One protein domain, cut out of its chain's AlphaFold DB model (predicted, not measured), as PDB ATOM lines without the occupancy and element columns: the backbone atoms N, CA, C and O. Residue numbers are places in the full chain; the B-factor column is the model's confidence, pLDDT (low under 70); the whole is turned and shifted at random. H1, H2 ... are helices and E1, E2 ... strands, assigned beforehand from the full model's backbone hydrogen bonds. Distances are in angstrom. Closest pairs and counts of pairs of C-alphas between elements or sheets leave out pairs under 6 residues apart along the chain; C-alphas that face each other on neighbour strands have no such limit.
ATOM      1  N   THR A  98     126.036 131.791 194.210       55.91
ATOM      2  CA  THR A  98     125.576 131.697 192.825       55.91
ATOM      3  C   THR A  98     124.244 132.429 192.703       55.91
ATOM      4  O   THR A  98     123.266 132.020 193.322       55.91
ATOM      5  N   ILE A  99     124.193 133.506 191.917       58.56
ATOM      6  CA  ILE A  99     122.958 134.243 191.612       58.56
ATOM      7  C   ILE A  99     122.532 133.851 190.198       58.56
ATOM      8  O   ILE A  99     123.300 134.007 189.254       58.56
ATOM      9  N   HIS A 100     121.328 133.291 190.045       57.00
ATOM     10  CA  HIS A 100     120.794 132.833 188.750       57.00
ATOM     11  C   HIS A 100     121.739 131.907 187.949       57.00
ATOM     12  O   HIS A 100     121.780 131.960 186.723       57.00
ATOM     13  N   GLY A 101     122.508 131.052 188.631       56.53
ATOM     14  CA  GLY A 101     123.480 130.155 187.990       56.53
ATOM     15  C   GLY A 101     124.848 130.787 187.693       56.53
ATOM     16  O   GLY A 101     125.732 130.097 187.190       56.53
ATOM     17  N   VAL A 102     125.057 132.063 188.040       58.81
ATOM     18  CA  VAL A 102     126.327 132.782 187.864       58.81
ATOM     19  C   VAL A 102     127.065 132.914 189.187       58.81
ATOM     20  O   VAL A 102     126.499 133.368 190.182       58.81
ATOM     21  N   ARG A 103     128.347 132.531 189.197       61.88
ATOM     22  CA  ARG A 103     129.222 132.704 190.361       61.88
ATOM     23  C   ARG A 103     129.438 134.191 190.619       61.88
ATOM     24  O   ARG A 103     129.950 134.911 189.767       61.88
ATOM     25  N   VAL A 104     129.056 134.632 191.808       60.84
ATOM     26  CA  VAL A 104     129.328 135.976 192.305       60.84
ATOM     27  C   VAL A 104     130.837 136.103 192.543       60.84
ATOM     28  O   VAL A 104     131.436 135.183 193.113       60.84
ATOM     29  N   PRO A 105     131.461 137.224 192.135       59.34
ATOM     30  CA  PRO A 105     132.847 137.526 192.451       59.34
ATOM     31  C   PRO A 105     133.110 137.366 193.950       59.34
ATOM     32  O   PRO A 105     132.450 137.994 194.782       59.34
ATOM     33  N   VAL A 106     134.090 136.537 194.302       62.44
ATOM     34  CA  VAL A 106     134.510 136.380 195.698       62.44
ATOM     35  C   VAL A 106     135.197 137.673 196.135       62.44
ATOM     36  O   VAL A 106     136.128 138.140 195.476       62.44
ATOM     37  N   LYS A 107     134.755 138.258 197.254       58.78
ATOM     38  CA  LYS A 107     135.452 139.399 197.861       58.78
ATOM     39  C   LYS A 107     136.833 138.936 198.326       58.78
ATOM     40  O   LYS A 107     136.941 138.096 199.214       58.78
ATOM     41  N   GLN A 108     137.887 139.480 197.727       62.72
ATOM     42  CA  GLN A 108     139.273 139.196 198.101       62.72
ATOM     43  C   GLN A 108     139.851 140.364 198.911       62.72
ATOM     44  O   GLN A 108     139.572 141.522 198.610       62.72
ATOM     45  N   LYS A 109     140.685 140.066 199.922       65.31
ATOM     46  CA  LYS A 109     141.343 141.078 200.781       65.31
ATOM     47  C   LYS A 109     142.304 141.983 199.998       65.31
ATOM     48  O   LYS A 109     142.497 143.138 200.355       65.31
ATOM     49  N   ARG A 110     142.901 141.454 198.927       62.34
ATOM     50  CA  ARG A 110     143.728 142.182 197.960       62.34
ATOM     51  C   ARG A 110     143.428 141.664 196.566       62.34
ATOM     52  O   ARG A 110     143.352 140.453 196.371       62.34
ATOM     53  N   HIS A 111     143.279 142.571 195.610       64.38
ATOM     54  CA  HIS A 111     143.067 142.186 194.223       64.38
ATOM     55  C   HIS A 111     144.400 141.805 193.554       64.38
ATOM     56  O   HIS A 111     145.403 142.482 193.794       64.38
ATOM     57  N   PRO A 112     144.443 140.803 192.657       70.62
ATOM     58  CA  PRO A 112     145.679 140.382 191.990       70.62
ATOM     59  C   PRO A 112     146.405 141.490 191.209       70.62
ATOM     60  O   PRO A 112     147.599 141.383 190.950       70.62
ATOM     61  N   PHE A 113     145.694 142.559 190.839       69.25
ATOM     62  CA  PHE A 113     146.235 143.682 190.068       69.25
ATOM     63  C   PHE A 113     146.437 144.966 190.878       69.25
ATOM     64  O   PHE A 113     146.753 145.995 190.292       69.25
ATOM     65  N   ASP A 114     146.307 144.916 192.206       71.12
ATOM     66  CA  ASP A 114     146.467 146.078 193.097       71.12
ATOM     67  C   ASP A 114     147.776 146.852 192.821       71.12
ATOM     68  O   ASP A 114     147.779 148.071 192.660       71.12
ATOM     69  N   GLY A 115     148.886 146.135 192.596       67.44
ATOM     70  CA  GLY A 115     150.191 146.738 192.289       67.44
ATOM     71  C   GLY A 115     150.301 147.463 190.938       67.44
ATOM     72  O   GLY A 115     151.229 148.247 190.756       67.44
ATOM     73  N   LEU A 116     149.385 147.234 189.988       69.00
ATOM     74  CA  LEU A 116     149.378 147.923 188.684       69.00
ATOM     75  C   LEU A 116     148.621 149.247 188.711       69.00
ATOM     76  O   LEU A 116     148.844 150.087 187.845       69.00
ATOM     77  N   TYR A 117     147.744 149.408 189.698       66.94
ATOM     78  CA  TYR A 117     146.908 150.592 189.885       66.94
ATOM     79  C   TYR A 117     147.343 151.430 191.090       66.94
ATOM     80  O   TYR A 117     146.752 152.475 191.358       66.94
ATOM     81  N   ALA A 118     148.374 150.994 191.821       66.19
ATOM     82  CA  ALA A 118     148.969 151.778 192.889       66.19
ATOM     83  C   ALA A 118     149.545 153.085 192.323       66.19
ATOM     84  O   ALA A 118     150.325 153.074 191.367       66.19
ATOM     85  N   LEU A 119     149.171 154.213 192.934       63.75
ATOM     86  CA  LEU A 119     149.668 155.530 192.555       63.75
ATOM     87  C   LEU A 119     151.197 155.555 192.679       63.75
ATOM     88  O   LEU A 119     151.743 155.482 193.784       63.75
ATOM     89  N   ARG A 120     151.899 155.674 191.551       67.31
ATOM     90  CA  ARG A 120     153.354 155.817 191.561       67.31
ATOM     91  C   ARG A 120     153.705 157.246 191.956       67.31
ATOM     92  O   ARG A 120     153.469 158.186 191.201       67.31
ATOM     93  N   LYS A 121     154.236 157.421 193.172       58.56
ATOM     94  CA  LYS A 121     154.698 158.732 193.650       58.56
ATOM     95  C   LYS A 121     155.761 159.276 192.687       58.56
ATOM     96  O   LYS A 121     156.799 158.649 192.511       58.56
ATOM     97  N   GLY A 122     155.491 160.443 192.103       67.94
ATOM     98  CA  GLY A 122     156.431 161.176 191.249       67.94
ATOM     99  C   GLY A 122     156.343 160.893 189.746       67.94
ATOM    100  O   GLY A 122     157.098 161.503 188.997       67.94
ATOM    101  N   GLU A 123     155.441 160.021 189.280       72.75
ATOM    102  CA  GLU A 123     155.217 159.830 187.839       72.75
ATOM    103  C   GLU A 123     154.243 160.899 187.316       72.75
ATOM    104  O   GLU A 123     153.100 160.990 187.769       72.75
ATOM    105  N   GLU A 124     154.699 161.747 186.387       73.12
ATOM    106  CA  GLU A 124     153.840 162.755 185.759       73.12
ATOM    107  C   GLU A 124     152.774 162.049 184.896       73.12
ATOM    108  O   GLU A 124     153.108 161.154 184.110       73.12
ATOM    109  N   PRO A 125     151.484 162.412 185.013       73.50
ATOM    110  CA  PRO A 125     150.442 161.779 184.220       73.50
ATOM    111  C   PRO A 125     150.671 162.013 182.718       73.50
ATOM    112  O   PRO A 125     151.163 163.075 182.321       73.50
ATOM    113  N   PRO A 126     150.242 161.080 181.847       77.88
ATOM    114  CA  PRO A 126     150.365 161.258 180.407       77.88
ATOM    115  C   PRO A 126     149.799 162.603 179.926       77.88
ATOM    116  O   PRO A 126     148.748 163.068 180.389       77.88
ATOM    117  N   LYS A 127     150.491 163.224 178.963       78.25
ATOM    118  CA  LYS A 127     150.022 164.448 178.286       78.25
ATOM    119  C   LYS A 127     148.798 164.183 177.408       78.25
ATOM    120  O   LYS A 127     147.937 165.045 177.282       78.25
ATOM    121  N   ASP A 128     148.719 162.982 176.840       83.88
ATOM    122  CA  ASP A 128     147.569 162.531 176.063       83.88
ATOM    123  C   ASP A 128     146.337 162.345 176.963       83.88
ATOM    124  O   ASP A 128     146.384 161.612 177.955       83.88
ATOM    125  N   ILE A 129     145.236 163.012 176.603       77.12
ATOM    126  CA  ILE A 129     143.994 163.045 177.391       77.12
ATOM    127  C   ILE A 129     143.406 161.638 177.541       77.12
ATOM    128  O   ILE A 129     142.975 161.263 178.629       77.12
ATOM    129  N   THR A 130     143.439 160.832 176.478       79.94
ATOM    130  CA  THR A 130     142.888 159.470 176.480       79.94
ATOM    131  C   THR A 130     143.684 158.563 177.410       79.94
ATOM    132  O   THR A 130     143.110 157.883 178.258       79.94
ATOM    133  N   LYS A 131     145.018 158.586 177.315       82.44
ATOM    134  CA  LYS A 131     145.903 157.835 178.216       82.44
ATOM    135  C   LYS A 131     145.737 158.284 179.661       82.44
ATOM    136  O   LYS A 131     145.729 157.448 180.559       82.44
ATOM    137  N   ARG A 132     145.573 159.588 179.893       80.62
ATOM    138  CA  ARG A 132     145.301 160.124 181.227       80.62
ATOM    139  C   ARG A 132     143.978 159.603 181.780       80.62
ATOM    140  O   ARG A 132     143.953 159.173 182.927       80.62
ATOM    141  N   LEU A 133     142.915 159.588 180.976       82.56
ATOM    142  CA  LEU A 133     141.616 159.052 181.380       82.56
ATOM    143  C   LEU A 133     141.716 157.563 181.728       82.56
ATOM    144  O   LEU A 133     141.302 157.166 182.812       82.56
ATOM    145  N   VAL A 134     142.331 156.756 180.860       85.69
ATOM    146  CA  VAL A 134     142.539 155.318 181.108       85.69
ATOM    147  C   VAL A 134     143.337 155.084 182.394       85.69
ATOM    148  O   VAL A 134     142.961 154.238 183.200       85.69
ATOM    149  N   ASN A 135     144.394 155.862 182.635       83.06
ATOM    150  CA  ASN A 135     145.218 155.731 183.840       83.06
ATOM    151  C   ASN A 135     144.548 156.287 185.106       83.06
ATOM    152  O   ASN A 135     144.951 155.927 186.207       83.06
ATOM    153  N   SER A 136     143.552 157.166 184.970       80.44
ATOM    154  CA  SER A 136     142.833 157.736 186.117       80.44
ATOM    155  C   SER A 136     141.852 156.758 186.762       80.44
ATOM    156  O   SER A 136     141.436 156.972 187.901       80.44
ATOM    157  N   ILE A 137     141.484 155.686 186.055       85.06
ATOM    158  CA  ILE A 137     140.533 154.705 186.569       85.06
ATOM    159  C   ILE A 137     141.205 153.833 187.608       85.06
ATOM    160  O   ILE A 137     142.164 153.110 187.339       85.06
ATOM    161  N   VAL A 138     140.632 153.869 188.803       85.50
ATOM    162  CA  VAL A 138     141.087 153.059 189.922       85.50
ATOM    163  C   VAL A 138     140.391 151.708 189.931       85.50
ATOM    164  O   VAL A 138     139.244 151.542 189.508       85.50
ATOM    165  N   LEU A 139     141.071 150.732 190.517       85.69
ATOM    166  CA  LEU A 139     140.588 149.364 190.612       85.69
ATOM    167  C   LEU A 139     139.225 149.242 191.317       85.69
ATOM    168  O   LEU A 139     138.382 148.437 190.920       85.69
ATOM    169  N   ALA A 140     138.966 150.099 192.307       85.44
ATOM    170  CA  ALA A 140     137.682 150.169 193.000       85.44
ATOM    171  C   ALA A 140     136.506 150.502 192.058       85.44
ATOM    172  O   ALA A 140     135.422 149.939 192.216       85.44
ATOM    173  N   GLN A 141     136.709 151.359 191.050       87.88
ATOM    174  CA  GLN A 141     135.669 151.678 190.064       87.88
ATOM    175  C   GLN A 141     135.361 150.468 189.180       87.88
ATOM    176  O   GLN A 141     134.191 150.128 188.994       87.88
ATOM    177  N   ILE A 142     136.401 149.761 188.726       90.00
ATOM    178  CA  ILE A 142     136.263 148.536 187.925       90.00
ATOM    179  C   ILE A 142     135.465 147.485 188.707       90.00
ATOM    180  O   ILE A 142     134.503 146.918 188.190       90.00
ATOM    181  N   HIS A 143     135.803 147.260 189.981       89.12
ATOM    182  CA  HIS A 143     135.067 146.327 190.839       89.12
ATOM    183  C   HIS A 143     133.629 146.747 191.115       89.12
ATOM    184  O   HIS A 143     132.739 145.893 191.154       89.12
ATOM    185  N   SER A 144     133.388 148.044 191.294       91.25
ATOM    186  CA  SER A 144     132.046 148.573 191.512       91.25
ATOM    187  C   SER A 144     131.150 148.305 190.301       91.25
ATOM    188  O   SER A 144     130.052 147.771 190.456       91.25
ATOM    189  N   PHE A 145     131.652 148.546 189.084       93.06
ATOM    190  CA  PHE A 145     130.930 148.210 187.856       93.06
ATOM    191  C   PHE A 145     130.704 146.696 187.710       93.06
ATOM    192  O   PHE A 145     129.586 146.261 187.429       93.06
ATOM    193  N   ARG A 146     131.734 145.870 187.964       91.81
ATOM    194  CA  ARG A 146     131.596 144.400 187.957       91.81
ATOM    195  C   ARG A 146     130.477 143.947 188.882       91.81
ATOM    196  O   ARG A 146     129.618 143.184 188.458       91.81
ATOM    197  N   THR A 147     130.465 144.436 190.115       89.75
ATOM    198  CA  THR A 147     129.464 144.045 191.113       89.75
ATOM    199  C   THR A 147     128.070 144.491 190.685       89.75
ATOM    200  O   THR A 147     127.180 143.654 190.599       89.75
ATOM    201  N   LYS A 148     127.900 145.765 190.302       91.44
ATOM    202  CA  LYS A 148     126.601 146.299 189.860       91.44
ATOM    203  C   LYS A 148     126.026 145.579 188.647       91.44
ATOM    204  O   LYS A 148     124.818 145.405 188.558       91.44
ATOM    205  N   SER A 149     126.871 145.125 187.723       91.19
ATOM    206  CA  SER A 149     126.377 144.404 186.542       91.19
ATOM    207  C   SER A 149     125.691 143.072 186.848       91.19
ATOM    208  O   SER A 149     124.940 142.578 186.011       91.19
ATOM    209  N   LEU A 150     125.879 142.513 188.047       88.00
ATOM    210  CA  LEU A 150     125.142 141.330 188.501       88.00
ATOM    211  C   LEU A 150     123.669 141.632 188.798       88.00
ATOM    212  O   LEU A 150     122.828 140.746 188.679       88.00
ATOM    213  N   ASP A 151     123.340 142.886 189.093       89.56
ATOM    214  CA  ASP A 151     121.963 143.312 189.337       89.56
ATOM    215  C   ASP A 151     121.195 143.529 188.018       89.56
ATOM    216  O   ASP A 151     119.975 143.684 188.007       89.56
ATOM    217  N   TRP A 152     121.890 143.526 186.872       90.56
ATOM    218  CA  TRP A 152     121.324 143.821 185.548       90.56
ATOM    219  C   TRP A 152     120.954 142.567 184.740       90.56
ATOM    220  O   TRP A 152     120.755 142.630 183.528       90.56
ATOM    221  N   PHE A 153     120.836 141.418 185.407       86.00
ATOM    222  CA  PHE A 153     120.483 140.130 184.792       86.00
ATOM    223  C   PHE A 153     119.031 140.034 184.311       86.00
ATOM    224  O   PHE A 153     118.672 139.076 183.615       86.00
ATOM    225  N   VAL A 154     118.196 141.004 184.678       86.56
ATOM    226  CA  VAL A 154     116.827 141.114 184.178       86.56
ATOM    227  C   VAL A 154     116.879 141.524 182.700       86.56
ATOM    228  O   VAL A 154     117.538 142.516 182.376       86.56
ATOM    229  N   PRO A 155     116.231 140.770 181.786       88.56
ATOM    230  CA  PRO A 155     116.153 141.149 180.382       88.56
ATOM    231  C   PRO A 155     115.566 142.550 180.224       88.56
ATOM    232  O   PRO A 155     114.567 142.882 180.860       88.56
ATOM    233  N   ILE A 156     116.174 143.355 179.360       89.62
ATOM    234  CA  ILE A 156     115.621 144.660 179.012       89.62
ATOM    235  C   ILE A 156     114.303 144.488 178.265       89.62
ATOM    236  O   ILE A 156     114.093 143.506 177.543       89.62
ATOM    237  N   GLU A 157     113.426 145.473 178.410       84.06
ATOM    238  CA  GLU A 157     112.227 145.542 177.593       84.06
ATOM    239  C   GLU A 157     112.606 145.746 176.123       84.06
ATOM    240  O   GLU A 157     113.594 146.408 175.789       84.06
ATOM    241  N   LYS A 158     111.813 145.161 175.222       69.75
ATOM    242  CA  LYS A 158     111.944 145.436 173.792       69.75
ATOM    243  C   LYS A 158     111.529 146.884 173.560       69.75
ATOM    244  O   LYS A 158     110.339 147.186 173.546       69.75
ATOM    245  N   LEU A 159     112.510 147.766 173.404       65.62
ATOM    246  CA  LEU A 159     112.255 149.162 173.084       65.62
ATOM    247  C   LEU A 159     111.649 149.294 171.684       65.62
ATOM    248  O   LEU A 159     112.079 148.641 170.730       65.62
ATOM    249  N   ASN A 160     110.667 150.188 171.570       58.78
ATOM    250  CA  ASN A 160     110.258 150.732 170.284       58.78
ATOM    251  C   ASN A 160     111.378 151.633 169.755       58.78
ATOM    252  O   ASN A 160     112.063 152.290 170.538       58.78
ATOM    253  N   MET A 161     111.572 151.630 168.436       58.19
ATOM    254  CA  MET A 161     112.695 152.290 167.767       58.19
ATOM    255  C   MET A 161     112.853 153.744 168.255       58.19
ATOM    256  O   MET A 161     111.938 154.543 168.034       58.19
ATOM    257  N   PRO A 162     113.958 154.091 168.940       60.53
ATOM    258  CA  PRO A 162     114.134 155.432 169.477       60.53
ATOM    259  C   PRO A 162     114.391 156.442 168.355       60.53
ATOM    260  O   PRO A 162     114.923 156.102 167.294       60.53
ATOM    261  N   GLU A 163     114.016 157.697 168.595       61.44
ATOM    262  CA  GLU A 163     114.303 158.803 167.683       61.44
ATOM    263  C   GLU A 163     115.823 159.007 167.591       61.44
ATOM    264  O   GLU A 163     116.505 159.223 168.596       61.44
ATOM    265  N   LEU A 164     116.365 158.861 166.378       61.97
ATOM    266  CA  LEU A 164     117.795 158.991 166.120       61.97
ATOM    267  C   LEU A 164     118.208 160.462 166.146       61.97
ATOM    268  O   LEU A 164     117.559 161.312 165.538       61.97
ATOM    269  N   ASP A 165     119.344 160.738 166.781       61.56
ATOM    270  CA  ASP A 165     119.999 162.040 166.698       61.56
ATOM    271  C   ASP A 165     120.308 162.388 165.224       61.56
ATOM    272  O   ASP A 165     120.850 161.530 164.505       61.56
ATOM    273  N   PRO A 166     119.985 163.604 164.730       58.47
ATOM    274  CA  PRO A 166     120.456 164.058 163.429       58.47
ATOM    275  C   PRO A 166     121.969 163.862 163.329       58.47
ATOM    276  O   PRO A 166     122.738 164.226 164.215       58.47
ATOM    277  N   ALA A 167     122.390 163.238 162.235       56.50
ATOM    278  CA  ALA A 167     123.724 162.686 162.068       56.50
ATOM    279  C   ALA A 167     124.818 163.753 161.877       56.50
ATOM    280  O   ALA A 167     125.507 163.683 160.878       56.50
ATOM    281  N   TYR A 168     124.992 164.738 162.763       46.47
ATOM    282  CA  TYR A 168     126.056 165.751 162.641       46.47
ATOM    283  C   TYR A 168     126.419 166.452 163.962       46.47
ATOM    284  O   TYR A 168     126.704 167.647 163.990       46.47
ATOM    285  N   VAL A 169     126.487 165.710 165.067       52.12
ATOM    286  CA  VAL A 169     127.177 166.182 166.277       52.12
ATOM    287  C   VAL A 169     128.343 165.235 166.535       52.12
ATOM    288  O   VAL A 169     128.145 164.030 166.715       52.12
ATOM    289  N   TYR A 170     129.574 165.762 166.481       53.09
ATOM    290  CA  TYR A 170     130.769 165.025 166.910       53.09
ATOM    291  C   TYR A 170     130.476 164.373 168.268       53.09
ATOM    292  O   TYR A 170     129.838 165.024 169.100       53.09
ATOM    293  N   PRO A 171     130.891 163.113 168.510       54.03
ATOM    294  CA  PRO A 171     130.678 162.497 169.811       54.03
ATOM    295  C   PRO A 171     131.224 163.448 170.875       54.03
ATOM    296  O   PRO A 171     132.378 163.875 170.782       54.03
ATOM    297  N   VAL A 172     130.364 163.834 171.822       53.69
ATOM    298  CA  VAL A 172     130.752 164.689 172.939       53.69
ATOM    299  C   VAL A 172     131.936 163.997 173.595       53.69
ATOM    300  O   VAL A 172     131.819 162.879 174.097       53.69
ATOM    301  N   GLN A 173     133.109 164.625 173.509       56.47
ATOM    302  CA  GLN A 173     134.270 164.139 174.235       56.47
ATOM    303  C   GLN A 173     133.872 164.155 175.705       56.47
ATOM    304  O   GLN A 173     133.380 165.174 176.192       56.47
ATOM    305  N   VAL A 174     134.026 163.020 176.385       54.06
ATOM    306  CA  VAL A 174     133.756 162.910 177.818       54.06
ATOM    307  C   VAL A 174     134.730 163.846 178.532       54.06
ATOM    308  O   VAL A 174     135.853 163.473 178.856       54.06
ATOM    309  N   LEU A 175     134.311 165.098 178.715       54.91
ATOM    310  CA  LEU A 175     135.065 166.118 179.435       54.91
ATOM    311  C   LEU A 175     134.944 165.903 180.953       54.91
ATOM    312  O   LEU A 175     135.760 166.415 181.715       54.91
ATOM    313  N   THR A 176     133.951 165.111 181.377       65.06
ATOM    314  CA  THR A 176     133.599 164.881 182.778       65.06
ATOM    315  C   THR A 176     133.413 163.389 183.036       65.06
ATOM    316  O   THR A 176     132.576 162.741 182.412       65.06
ATOM    317  N   ILE A 177     134.195 162.847 183.968       70.88
ATOM    318  CA  ILE A 177     134.104 161.451 184.409       70.88
ATOM    319  C   ILE A 177     132.717 161.208 185.041       70.88
ATOM    320  O   ILE A 177     132.304 162.017 185.878       70.88
ATOM    321  N   PRO A 178     131.996 160.123 184.686       73.94
ATOM    322  CA  PRO A 178     130.714 159.809 185.308       73.94
ATOM    323  C   PRO A 178     130.832 159.661 186.829       73.94
ATOM    324  O   PRO A 178     131.768 159.046 187.340       73.94
ATOM    325  N   VAL A 179     129.851 160.199 187.559       77.00
ATOM    326  CA  VAL A 179     129.751 160.034 189.023       77.00
ATOM    327  C   VAL A 179     129.344 158.600 189.381       77.00
ATOM    328  O   VAL A 179     129.694 158.076 190.439       77.00
ATOM    329  N   THR A 180     128.601 157.943 188.491       82.19
ATOM    330  CA  THR A 180     128.208 156.542 188.627       82.19
ATOM    331  C   THR A 180     129.371 155.610 188.278       82.19
ATOM    332  O   THR A 180     130.226 155.965 187.470       82.19
ATOM    333  N   PRO A 181     129.430 154.395 188.860       87.31
ATOM    334  CA  PRO A 181     130.394 153.388 188.436       87.31
ATOM    335  C   PRO A 181     130.266 153.118 186.941       87.31
ATOM    336  O   PRO A 181     129.170 152.850 186.454       87.31
ATOM    337  N   PHE A 182     131.390 153.160 186.240       91.62
ATOM    338  CA  PHE A 182     131.461 152.970 184.801       91.62
ATOM    339  C   PHE A 182     132.667 152.099 184.451       91.62
ATOM    340  O   PHE A 182     133.588 151.921 185.255       91.62
ATOM    341  N   ALA A 183     132.663 151.564 183.238       93.88
ATOM    342  CA  ALA A 183     133.795 150.856 182.666       93.88
ATOM    343  C   ALA A 183     134.138 151.438 181.296       93.88
ATOM    344  O   ALA A 183     133.258 151.812 180.520       93.88
ATOM    345  N   LEU A 184     135.434 151.496 180.992       94.25
ATOM    346  CA  LEU A 184     135.901 151.903 179.675       94.25
ATOM    347  C   LEU A 184     135.918 150.726 178.712       94.25
ATOM    348  O   LEU A 184     136.518 149.679 178.979       94.25
ATOM    349  N   TYR A 185     135.323 150.958 177.553       95.56
ATOM    350  CA  TYR A 185     135.246 150.015 176.458       95.56
ATOM    351  C   TYR A 185     135.747 150.651 175.166       95.56
ATOM    352  O   TYR A 185     135.437 151.797 174.856       95.56
ATOM    353  N   LEU A 186     136.498 149.883 174.388       94.88
ATOM    354  CA  LEU A 186     136.884 150.235 173.030       94.88
ATOM    355  C   LEU A 186     135.919 149.604 172.041       94.88
ATOM    356  O   LEU A 186     135.523 148.446 172.193       94.88
ATOM    357  N   ILE A 187     135.605 150.336 170.980       94.88
ATOM    358  CA  ILE A 187     134.891 149.781 169.835       94.88
ATOM    359  C   ILE A 187     135.821 148.808 169.117       94.88
ATOM    360  O   ILE A 187     136.791 149.215 168.481       94.88
ATOM    361  N   HIS A 188     135.524 147.516 169.230       92.31
ATOM    362  CA  HIS A 188     136.330 146.451 168.645       92.31
ATOM    363  C   HIS A 188     135.987 146.246 167.167       92.31
ATOM    364  O   HIS A 188     136.862 146.267 166.306       92.31
ATOM    365  N   THR A 189     134.696 146.091 166.863       91.50
ATOM    366  CA  THR A 189     134.198 145.934 165.488       91.50
ATOM    367  C   THR A 189     132.914 146.719 165.293       91.50
ATOM    368  O   THR A 189     132.019 146.628 166.132       91.50
ATOM    369  N   HIS A 190     132.788 147.415 164.164       91.06
ATOM    370  CA  HIS A 190     131.572 148.123 163.754       91.06
ATOM    371  C   HIS A 190     130.890 147.380 162.597       91.06
ATOM    372  O   HIS A 190     131.566 146.860 161.710       91.06
ATOM    373  N   ARG A 191     129.558 147.274 162.633       88.06
ATOM    374  CA  ARG A 191     128.737 146.525 161.664       88.06
ATOM    375  C   ARG A 191     127.596 147.374 161.094       88.06
ATOM    376  O   ARG A 191     126.500 146.872 160.853       88.06
ATOM    377  N   GLY A 192     127.825 148.672 160.916       83.81
ATOM    378  CA  GLY A 192     126.826 149.618 160.415       83.81
ATOM    379  C   GLY A 192     125.851 150.063 161.506       83.81
ATOM    380  O   GLY A 192     125.960 151.169 162.022       83.81
ATOM    381  N   SER A 193     124.905 149.198 161.882       84.44
ATOM    382  CA  SER A 193     123.821 149.518 162.834       84.44
ATOM    383  C   SER A 193     124.108 149.120 164.288       84.44
ATOM    384  O   SER A 193     123.317 149.405 165.195       84.44
ATOM    385  N   SER A 194     125.231 148.448 164.517       91.62
ATOM    386  CA  SER A 194     125.691 148.006 165.829       91.62
ATOM    387  C   SER A 194     127.207 147.873 165.842       91.62
ATOM    388  O   SER A 194     127.860 147.839 164.796       91.62
ATOM    389  N   ALA A 195     127.766 147.773 167.036       94.44
ATOM    390  CA  ALA A 195     129.160 147.466 167.259       94.44
ATOM    391  C   ALA A 195     129.308 146.430 168.376       94.44
ATOM    392  O   ALA A 195     128.392 146.184 169.164       94.44
ATOM    393  N   THR A 196     130.490 145.833 168.439       95.88
ATOM    394  CA  THR A 196     130.920 145.033 169.581       95.88
ATOM    395  C   THR A 196     132.055 145.756 170.269       95.88
ATOM    396  O   THR A 196     132.966 146.262 169.605       95.88
ATOM    397  N   LEU A 197     131.987 145.810 171.590       96.75
ATOM    398  CA  LEU A 197     132.957 146.500 172.415       96.75
ATOM    399  C   LEU A 197     133.827 145.508 173.180       96.75
ATOM    400  O   LEU A 197     133.351 144.439 173.551       96.75
ATOM    401  N   SER A 198     135.073 145.882 173.453       95.56
ATOM    402  CA  SER A 198     135.993 145.139 174.322       95.56
ATOM    403  C   SER A 198     136.499 146.038 175.451       95.56
ATOM    404  O   SER A 198     136.815 147.200 175.179       95.56
ATOM    405  N   PRO A 199     136.611 145.549 176.693       95.44
ATOM    406  CA  PRO A 199     137.013 146.383 177.815       95.44
ATOM    407  C   PRO A 199     138.482 146.791 177.711       95.44
ATOM    408  O   PRO A 199     139.327 146.008 177.274       95.44
ATOM    409  N   VAL A 200     138.785 148.012 178.151       93.81
ATOM    410  CA  VAL A 200     140.165 148.524 178.217       93.81
ATOM    411  C   VAL A 200     140.944 147.852 179.344       93.81
ATOM    412  O   VAL A 200     142.095 147.460 179.165       93.81
ATOM    413  N   HIS A 201     140.305 147.694 180.502       92.12
ATOM    414  CA  HIS A 201     140.923 147.099 181.680       92.12
ATOM    415  C   HIS A 201     140.605 145.608 181.749       92.12
ATOM    416  O   HIS A 201     139.440 145.203 181.817       92.12
ATOM    417  N   ARG A 202     141.648 144.771 181.745       89.00
ATOM    418  CA  ARG A 202     141.510 143.304 181.792       89.00
ATOM    419  C   ARG A 202     140.823 142.834 183.072       89.00
ATOM    420  O   ARG A 202     140.118 141.830 183.063       89.00
ATOM    421  N   GLU A 203     140.990 143.604 184.136       89.81
ATOM    422  CA  GLU A 203     140.436 143.453 185.474       89.81
ATOM    423  C   GLU A 203     138.918 143.402 185.443       89.81
ATOM    424  O   GLU A 203     138.328 142.880 186.378       89.81
ATOM    425  N   LEU A 204     138.272 143.878 184.377       91.31
ATOM    426  CA  LEU A 204     136.833 143.745 184.208       91.31
ATOM    427  C   LEU A 204     136.395 142.292 183.951       91.31
ATOM    428  O   LEU A 204     135.334 141.886 184.412       91.31
ATOM    429  N   VAL A 205     137.231 141.509 183.264       90.38
ATOM    430  CA  VAL A 205     136.909 140.159 182.756       90.38
ATOM    431  C   VAL A 205     137.544 139.045 183.596       90.38
ATOM    432  O   VAL A 205     137.187 137.877 183.485       90.38
ATOM    433  N   VAL A 206     138.532 139.393 184.420       83.12
ATOM    434  CA  VAL A 206     139.354 138.439 185.179       83.12
ATOM    435  C   VAL A 206     138.508 137.469 186.016       83.12
ATOM    436  O   VAL A 206     137.511 137.888 186.607       83.12
ATOM    437  N   THR A 207     138.970 136.208 186.050       74.25
ATOM    438  CA  THR A 207     138.572 135.038 186.874       74.25
ATOM    439  C   THR A 207     137.131 134.544 186.793       74.25
ATOM    440  O   THR A 207     136.906 133.348 186.642       74.25
ATOM    441  N   ASP A 208     136.162 135.431 186.916       80.94
ATOM    442  CA  ASP A 208     134.779 135.095 187.270       80.94
ATOM    443  C   ASP A 208     133.759 135.884 186.450       80.94
ATOM    444  O   ASP A 208     132.572 135.583 186.527       80.94
ATOM    445  N   ARG A 209     134.215 136.835 185.620       89.06
ATOM    446  CA  ARG A 209     133.363 137.596 184.690       89.06
ATOM    447  C   ARG A 209     133.776 137.494 183.213       89.06
ATOM    448  O   ARG A 209     133.933 138.518 182.542       89.06
ATOM    449  N   PRO A 210     133.957 136.270 182.676       90.31
ATOM    450  CA  PRO A 210     134.269 136.062 181.262       90.31
ATOM    451  C   PRO A 210     133.224 136.657 180.304       90.31
ATOM    452  O   PRO A 210     133.566 137.039 179.185       90.31
ATOM    453  N   ASP A 211     131.979 136.771 180.759       91.94
ATOM    454  CA  ASP A 211     130.835 137.368 180.069       91.94
ATOM    455  C   ASP A 211     131.030 138.840 179.686       91.94
ATOM    456  O   ASP A 211     130.419 139.306 178.731       91.94
ATOM    457  N   LEU A 212     131.897 139.573 180.390       94.25
ATOM    458  CA  LEU A 212     132.163 140.988 180.115       94.25
ATOM    459  C   LEU A 212     133.257 141.208 179.058       94.25
ATOM    460  O   LEU A 212     133.637 142.347 178.783       94.25
ATOM    461  N   ARG A 213     133.802 140.137 178.464       94.25
ATOM    462  CA  ARG A 213     134.875 140.245 177.462       94.25
ATOM    463  C   ARG A 213     134.426 140.988 176.213       94.25
ATOM    464  O   ARG A 213     135.218 141.752 175.659       94.25
ATOM    465  N   TYR A 214     133.194 140.747 175.783       95.19
ATOM    466  CA  TYR A 214     132.587 141.453 174.672       95.19
ATOM    467  C   TYR A 214     131.145 141.808 175.005       95.19
ATOM    468  O   TYR A 214     130.395 140.984 175.515       95.19
ATOM    469  N   VAL A 215     130.753 143.040 174.692       95.88
ATOM    470  CA  VAL A 215     129.377 143.507 174.887       95.88
ATOM    471  C   VAL A 215     128.850 144.133 173.604       95.88
ATOM    472  O   VAL A 215     129.607 144.721 172.822       95.88
ATOM    473  N   HIS A 216     127.550 143.992 173.364       95.25
ATOM    474  CA  HIS A 216     126.901 144.609 172.216       95.25
ATOM    475  C   HIS A 216     126.643 146.094 172.454       95.25
ATOM    476  O   HIS A 216     126.303 146.524 173.550       95.25
ATOM    477  N   PHE A 217     126.759 146.879 171.394       94.19
ATOM    478  CA  PHE A 217     126.386 148.282 171.381       94.19
ATOM    479  C   PHE A 217     125.507 148.545 170.165       94.19
ATOM    480  O   PHE A 217     125.867 148.209 169.037       94.19
ATOM    481  N   SER A 218     124.321 149.097 170.387       90.94
ATOM    482  CA  SER A 218     123.373 149.406 169.322       90.94
ATOM    483  C   SER A 218     122.502 150.581 169.728       90.94
ATOM    484  O   SER A 218     122.051 150.652 170.870       90.94
ATOM    485  N   HIS A 219     122.202 151.441 168.760       87.06
ATOM    486  CA  HIS A 219     121.251 152.544 168.899       87.06
ATOM    487  C   HIS A 219     119.843 152.103 169.325       87.06
ATOM    488  O   HIS A 219     119.071 152.927 169.792       87.06
ATOM    489  N   LEU A 220     119.498 150.820 169.166       86.19
ATOM    490  CA  LEU A 220     118.202 150.284 169.585       86.19
ATOM    491  C   LEU A 220     118.039 150.219 171.108       86.19
ATOM    492  O   LEU A 220     116.914 150.196 171.594       86.19
ATOM    493  N   HIS A 221     119.147 150.146 171.849       88.25
ATOM    494  CA  HIS A 221     119.127 149.958 173.303       88.25
ATOM    495  C   HIS A 221     119.889 151.049 174.053       88.25
ATOM    496  O   HIS A 221     119.511 151.386 175.170       88.25
ATOM    497  N   ALA A 222     120.970 151.561 173.462       90.00
ATOM    498  CA  ALA A 222     121.879 152.475 174.130       90.00
ATOM    499  C   ALA A 222     121.455 153.934 173.954       90.00
ATOM    500  O   ALA A 222     121.263 154.402 172.824       90.00
ATOM    501  N   VAL A 223     121.389 154.648 175.073       88.31
ATOM    502  CA  VAL A 223     121.143 156.085 175.137       88.31
ATOM    503  C   VAL A 223     122.339 156.804 175.742       88.31
ATOM    504  O   VAL A 223     123.035 156.281 176.602       88.31
ATOM    505  N   GLU A 224     122.581 158.029 175.301       85.19
ATOM    506  CA  GLU A 224     123.617 158.872 175.876       85.19
ATOM    507  C   GLU A 224     123.149 159.442 177.219       85.19
ATOM    508  O   GLU A 224     122.136 160.132 177.273       85.19
ATOM    509  N   ASN A 225     123.910 159.218 178.291       78.81
ATOM    510  CA  ASN A 225     123.540 159.658 179.642       78.81
ATOM    511  C   ASN A 225     123.230 161.169 179.748       78.81
ATOM    512  O   ASN A 225     122.314 161.587 180.447       78.81
ATOM    513  N   THR A 226     123.975 162.015 179.030       75.31
ATOM    514  CA  THR A 226     123.819 163.477 179.121       75.31
ATOM    515  C   THR A 226     122.588 164.006 178.392       75.31
ATOM    516  O   THR A 226     122.028 165.019 178.808       75.31
ATOM    517  N   THR A 227     122.171 163.356 177.303       79.06
ATOM    518  CA  THR A 227     121.074 163.831 176.445       79.06
ATOM    519  C   THR A 227     119.818 162.964 176.539       79.06
ATOM    520  O   THR A 227     118.746 163.401 176.128       79.06
ATOM    521  N   GLY A 228     119.938 161.739 177.054       79.88
ATOM    522  CA  GLY A 228     118.895 160.714 177.069       79.88
ATOM    523  C   GLY A 228     118.527 160.173 175.682       79.88
ATOM    524  O   GLY A 228     117.551 159.435 175.560       79.88
ATOM    525  N   ARG A 229     119.258 160.546 174.623       82.06
ATOM    526  CA  ARG A 229     118.925 160.199 173.233       82.06
ATOM    527  C   ARG A 229     119.686 158.975 172.752       82.06
ATOM    528  O   ARG A 229     120.804 158.712 173.190       82.06
ATOM    529  N   ALA A 230     119.103 158.261 171.792       84.25
ATOM    530  CA  ALA A 230     119.786 157.162 171.127       84.25
ATOM    531  C   ALA A 230     120.978 157.662 170.310       84.25
ATOM    532  O   ALA A 230     120.934 158.717 169.668       84.25
ATOM    533  N   HIS A 231     122.051 156.879 170.290       84.44
ATOM    534  CA  HIS A 231     123.226 157.283 169.538       84.44
ATOM    535  C   HIS A 231     123.089 157.031 168.030       84.44
ATOM    536  O   HIS A 231     122.714 155.945 167.594       84.44
ATOM    537  N   CYS A 232     123.532 157.983 167.207       83.88
ATOM    538  CA  CYS A 232     123.753 157.732 165.783       83.88
ATOM    539  C   CYS A 232     124.997 156.849 165.578       83.88
ATOM    540  O   CYS A 232     126.122 157.286 165.821       83.88
ATOM    541  N   MET A 233     124.819 155.611 165.100       86.44
ATOM    542  CA  MET A 233     125.925 154.646 164.996       86.44
ATOM    543  C   MET A 233     127.048 155.049 164.034       86.44
ATOM    544  O   MET A 233     128.172 154.570 164.183       86.44
ATOM    545  N   ASN A 234     126.777 155.940 163.080       85.00
ATOM    546  CA  ASN A 234     127.762 156.395 162.096       85.00
ATOM    547  C   ASN A 234     128.878 157.252 162.713       85.00
ATOM    548  O   ASN A 234     129.928 157.403 162.096       85.00
ATOM    549  N   LYS A 235     128.674 157.798 163.922       84.94
ATOM    550  CA  LYS A 235     129.674 158.633 164.609       84.94
ATOM    551  C   LYS A 235     130.780 157.834 165.298       84.94
ATOM    552  O   LYS A 235     131.717 158.416 165.831       84.94
ATOM    553  N   PHE A 236     130.649 156.513 165.315       87.44
ATOM    554  CA  PHE A 236     131.516 155.627 166.065       87.44
ATOM    555  C   PHE A 236     132.382 154.787 165.144       87.44
ATOM    556  O   PHE A 236     131.880 154.052 164.294       87.44
ATOM    557  N   LEU A 237     133.686 154.847 165.374       89.31
ATOM    558  CA  LEU A 237     134.682 154.104 164.618       89.31
ATOM    559  C   LEU A 237     135.390 153.084 165.517       89.31
ATOM    560  O   LEU A 237     135.532 153.319 166.722       89.31
ATOM    561  N   PRO A 238     135.868 151.956 164.957       92.06
ATOM    562  CA  PRO A 238     136.766 151.061 165.674       92.06
ATOM    563  C   PRO A 238     137.938 151.826 166.306       92.06
ATOM    564  O   PRO A 238     138.525 152.707 165.683       92.06
ATOM    565  N   GLY A 239     138.251 151.508 167.562       89.06
ATOM    566  CA  GLY A 239     139.253 152.215 168.363       89.06
ATOM    567  C   GLY A 239     138.732 153.431 169.136       89.06
ATOM    568  O   GLY A 239     139.452 153.943 169.990       89.06
ATOM    569  N   ASN A 240     137.494 153.888 168.909       90.06
ATOM    570  CA  ASN A 240     136.887 154.891 169.788       90.06
ATOM    571  C   ASN A 240     136.651 154.320 171.189       90.06
ATOM    572  O   ASN A 240     136.351 153.135 171.356       90.06
ATOM    573  N   LEU A 241     136.782 155.195 172.183       90.44
ATOM    574  CA  LEU A 241     136.630 154.883 173.595       90.44
ATOM    575  C   LEU A 241     135.252 155.332 174.085       90.44
ATOM    576  O   LEU A 241     134.844 156.461 173.826       90.44
ATOM    577  N   LEU A 242     134.566 154.457 174.812       91.19
ATOM    578  CA  LEU A 242     133.262 154.703 175.418       91.19
ATOM    579  C   LEU A 242     133.343 154.474 176.927       91.19
ATOM    580  O   LEU A 242     133.916 153.480 177.378       91.19
ATOM    581  N   ALA A 243     132.743 155.380 177.697       91.31
ATOM    582  CA  ALA A 243     132.461 155.167 179.110       91.31
ATOM    583  C   ALA A 243     131.053 154.580 179.230       91.31
ATOM    584  O   ALA A 243     130.083 155.272 178.956       91.31
ATOM    585  N   VAL A 244     130.966 153.305 179.602       93.56
ATOM    586  CA  VAL A 244     129.700 152.582 179.763       93.56
ATOM    587  C   VAL A 244     129.314 152.624 181.232       93.56
ATOM    588  O   VAL A 244     130.058 152.106 182.071       93.56
ATOM    589  N   THR A 245     128.173 153.221 181.551       93.25
ATOM    590  CA  THR A 245     127.644 153.306 182.921       93.25
ATOM    591  C   THR A 245     126.663 152.177 183.207       93.25
ATOM    592  O   THR A 245     126.535 151.767 184.366       93.25
ATOM    593  N   ARG A 246     126.019 151.607 182.175       93.62
ATOM    594  CA  ARG A 246     125.032 150.539 182.363       93.62
ATOM    595  C   ARG A 246     124.990 149.515 181.232       93.62
ATOM    596  O   ARG A 246     124.943 149.841 180.046       93.62
ATOM    597  N   LEU A 247     124.910 148.242 181.626       95.62
ATOM    598  CA  LEU A 247     124.574 147.130 180.734       95.62
ATOM    599  C   LEU A 247     123.152 146.641 180.999       95.62
ATOM    600  O   LEU A 247     122.593 146.834 182.077       95.62
ATOM    601  N   GLY A 248     122.594 145.960 180.011       94.00
ATOM    602  CA  GLY A 248     121.336 145.244 180.108       94.00
ATOM    603  C   GLY A 248     121.440 143.893 179.420       94.00
ATOM    604  O   GLY A 248     122.178 143.729 178.444       94.00
ATOM    605  N   ARG A 249     120.701 142.914 179.934       93.50
ATOM    606  CA  ARG A 249     120.572 141.610 179.289       93.50
ATOM    607  C   ARG A 249     119.639 141.714 178.085       93.50
ATOM    608  O   ARG A 249     118.546 142.262 178.190       93.50
ATOM    609  N   LEU A 250     120.034 141.148 176.949       91.00
ATOM    610  CA  LEU A 250     119.221 141.168 175.732       91.00
ATOM    611  C   LEU A 250     117.888 140.395 175.904       91.00
ATOM    612  O   LEU A 250     117.890 139.325 176.524       91.00
ATOM    613  N   PRO A 251     116.762 140.856 175.311       85.81
ATOM    614  CA  PRO A 251     115.411 140.361 175.626       85.81
ATOM    615  C   PRO A 251     115.169 138.863 175.388       85.81
ATOM    616  O   PRO A 251     114.385 138.243 176.096       85.81
ATOM    617  N   ASN A 252     115.821 138.274 174.380       84.94
ATOM    618  CA  ASN A 252     115.594 136.879 173.972       84.94
ATOM    619  C   ASN A 252     116.712 135.933 174.448       84.94
ATOM    620  O   ASN A 252     116.911 134.871 173.865       84.94
ATOM    621  N   THR A 253     117.490 136.335 175.450       87.56
ATOM    622  CA  THR A 253     118.595 135.519 175.970       87.56
ATOM    623  C   THR A 253     118.156 134.719 177.181       87.56
ATOM    624  O   THR A 253     117.251 135.112 177.913       87.56
ATOM    625  N   THR A 254     118.835 133.609 177.428       84.75
ATOM    626  CA  THR A 254     118.663 132.708 178.581       84.75
ATOM    627  C   THR A 254     120.020 132.513 179.272       84.75
ATOM    628  O   THR A 254     121.029 133.058 178.823       84.75
ATOM    629  N   ALA A 255     120.075 131.727 180.350       80.19
ATOM    630  CA  ALA A 255     121.336 131.424 181.033       80.19
ATOM    631  C   ALA A 255     122.360 130.689 180.140       80.19
ATOM    632  O   ALA A 255     123.554 130.791 180.384       80.19
ATOM    633  N   GLU A 256     121.930 129.997 179.078       82.50
ATOM    634  CA  GLU A 256     122.844 129.290 178.159       82.50
ATOM    635  C   GLU A 256     123.676 130.245 177.285       82.50
ATOM    636  O   GLU A 256     124.755 129.898 176.813       82.50
ATOM    637  N   HIS A 257     123.173 131.467 177.098       84.62
ATOM    638  CA  HIS A 257     123.834 132.536 176.357       84.62
ATOM    639  C   HIS A 257     124.871 133.264 177.219       84.62
ATOM    640  O   HIS A 257     125.648 134.077 176.721       84.62
ATOM    641  N   PHE A 258     124.876 132.994 178.525       87.06
ATOM    642  CA  PHE A 258     125.846 133.554 179.442       87.06
ATOM    643  C   PHE A 258     127.183 132.824 179.288       87.06
ATOM    644  O   PHE A 258     127.304 131.623 179.538       87.06
ATOM    645  N   VAL A 259     128.218 133.558 178.883       88.25
ATOM    646  CA  VAL A 259     129.555 132.990 178.714       88.25
ATOM    647  C   VAL A 259     130.180 132.755 180.086       88.25
ATOM    648  O   VAL A 259     130.660 133.685 180.720       88.25
ATOM    649  N   SER A 260     130.199 131.497 180.525       84.81
ATOM    650  CA  SER A 260     130.832 131.058 181.779       84.81
ATOM    651  C   SER A 260     132.100 130.220 181.573       84.81
ATOM    652  O   SER A 260     132.907 130.082 182.489       84.81
ATOM    653  N   SER A 261     132.295 129.662 180.373       82.00
ATOM    654  CA  SER A 261     133.426 128.784 180.049       82.00
ATOM    655  C   SER A 261     134.562 129.532 179.360       82.00
ATOM    656  O   SER A 261     134.322 130.421 178.543       82.00
ATOM    657  N   GLN A 262     135.803 129.110 179.622       75.31
ATOM    658  CA  GLN A 262     137.009 129.687 179.018       75.31
ATOM    659  C   GLN A 262     137.011 129.586 177.483       75.31
ATOM    660  O   GLN A 262     137.383 130.541 176.805       75.31
ATOM    661  N   GLU A 263     136.512 128.476 176.935       82.75
ATOM    662  CA  GLU A 263     136.336 128.280 175.488       82.75
ATOM    663  C   GLU A 263     135.331 129.278 174.893       82.75
ATOM    664  O   GLU A 263     135.489 129.769 173.776       82.75
ATOM    665  N   GLY A 264     134.282 129.620 175.647       81.44
ATOM    666  CA  GLY A 264     133.294 130.597 175.213       81.44
ATOM    667  C   GLY A 264     133.848 132.018 175.102       81.44
ATOM    668  O   GLY A 264     133.429 132.767 174.222       81.44
ATOM    669  N   VAL A 265     134.826 132.373 175.940       86.75
ATOM    670  CA  VAL A 265     135.373 133.738 176.045       86.75
ATOM    671  C   VAL A 265     135.973 134.233 174.741       86.75
ATOM    672  O   VAL A 265     135.790 135.397 174.386       86.75
ATOM    673  N   LEU A 266     136.686 133.366 174.026       87.38
ATOM    674  CA  LEU A 266     137.411 133.742 172.813       87.38
ATOM    675  C   LEU A 266     136.494 133.851 171.590       87.38
ATOM    676  O   LEU A 266     136.852 134.467 170.586       87.38
ATOM    677  N   GLN A 267     135.296 133.278 171.665       89.06
ATOM    678  CA  GLN A 267     134.371 133.231 170.546       89.06
ATOM    679  C   GLN A 267     133.420 134.426 170.600       89.06
ATOM    680  O   GLN A 267     132.382 134.373 171.251       89.06
ATOM    681  N   LEU A 268     133.726 135.481 169.840       88.00
ATOM    682  CA  LEU A 268     132.920 136.711 169.765       88.00
ATOM    683  C   LEU A 268     131.408 136.451 169.607       88.00
ATOM    684  O   LEU A 268     130.591 137.130 170.214       88.00
ATOM    685  N   LYS A 269     131.031 135.438 168.816       88.56
ATOM    686  CA  LYS A 269     129.628 135.074 168.546       88.56
ATOM    687  C   LYS A 269     128.865 134.554 169.770       88.56
ATOM    688  O   LYS A 269     127.641 134.585 169.749       88.56
ATOM    689  N   LYS A 270     129.564 134.065 170.799       89.81
ATOM    690  CA  LYS A 270     128.957 133.590 172.050       89.81
ATOM    691  C   LYS A 270     128.627 134.729 173.017       89.81
ATOM    692  O   LYS A 270     127.890 134.514 173.965       89.81
ATOM    693  N   HIS A 271     129.131 135.940 172.775       91.25
ATOM    694  CA  HIS A 271     128.880 137.111 173.620       91.25
ATOM    695  C   HIS A 271     127.633 137.868 173.175       91.25
ATOM    696  O   HIS A 271     127.697 139.022 172.770       91.25
ATOM    697  N   ASN A 272     126.488 137.197 173.237       89.81
ATOM    698  CA  ASN A 272     125.190 137.749 172.855       89.81
ATOM    699  C   ASN A 272     124.253 137.931 174.057       89.81
ATOM    700  O   ASN A 272     123.038 137.937 173.885       89.81
ATOM    701  N   PHE A 273     124.815 138.077 175.260       93.38
ATOM    702  CA  PHE A 273     124.062 138.262 176.500       93.38
ATOM    703  C   PHE A 273     123.892 139.742 176.864       93.38
ATOM    704  O   PHE A 273     122.773 140.202 177.090       93.38
ATOM    705  N   TRP A 274     124.994 140.495 176.879       95.69
ATOM    706  CA  TRP A 274     125.027 141.892 177.312       95.69
ATOM    707  C   TRP A 274     124.927 142.876 176.150       95.69
ATOM    708  O   TRP A 274     125.611 142.731 175.136       95.69
ATOM    709  N   THR A 275     124.148 143.937 176.348       95.06
ATOM    710  CA  THR A 275     124.165 145.150 175.527       95.06
ATOM    711  C   THR A 275     124.356 146.380 176.408       95.06
ATOM    712  O   THR A 275     123.907 146.407 177.552       95.06
ATOM    713  N   VAL A 276     125.009 147.408 175.877       95.06
ATOM    714  CA  VAL A 276     125.067 148.738 176.492       95.06
ATOM    715  C   VAL A 276     123.676 149.360 176.474       95.06
ATOM    716  O   VAL A 276     122.968 149.248 175.467       95.06
ATOM    717  N   ILE A 277     123.317 149.994 177.588       92.56
ATOM    718  CA  ILE A 277     122.093 150.786 177.748       92.56
ATOM    719  C   ILE A 277     122.431 152.258 177.968       92.56
ATOM    720  O   ILE A 277     121.695 153.112 177.491       92.56
ATOM    721  N   GLU A 278     123.542 152.544 178.649       90.00
ATOM    722  CA  GLU A 278     123.969 153.896 179.016       90.00
ATOM    723  C   GLU A 278     125.499 153.991 179.080       90.00
ATOM    724  O   GLU A 278     126.133 153.023 179.584       90.00
TER     725      GLU A 278
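This is residues 98 to 278 of the 278 residues of an uncharacterized protein of Caenorhabditis japonica (UniProt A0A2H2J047). With little regular structure, the domain winds long loops round a curled, barrel-like sheet, E3 E2 E1 E4, with E6 and E5 beside E3; H3 packs on E1 and E5. Of 181 printed residues, 59 are in four named helices and six strands, in order H1 to H3, E1 to E5, H4, E6, a mixed class with antiparallel sheets. It is compact, radius of gyration of the C-alphas 16.6 A, spanning 48 by 42 by 27 A.

Look at E1, residues 183 to 190, E2, 194 to 199, E3, 215 to 218, and E4, 241 to 244: a Greek key, the antiparallel meander E1 E2 E3 with E4 also E1's neighbour. N 186 and O 198 are within hydrogen-bond range at 2.8 A. H3, residues 139 to 152, only grazes this sheet; 7 of its 10 O i to N i+4 pairs are within range.

Find C-alpha 183 at (133.795, 150.856, 182.666), where E1 begins, and C-alpha 276 at (125.067, 148.738, 176.492), where E6, residues 274 to 276, ends; its antiparallel neighbour is E5, residues 247 to 249.

The printed part has no cut; residues 158 to 176 are among those under pLDDT 70.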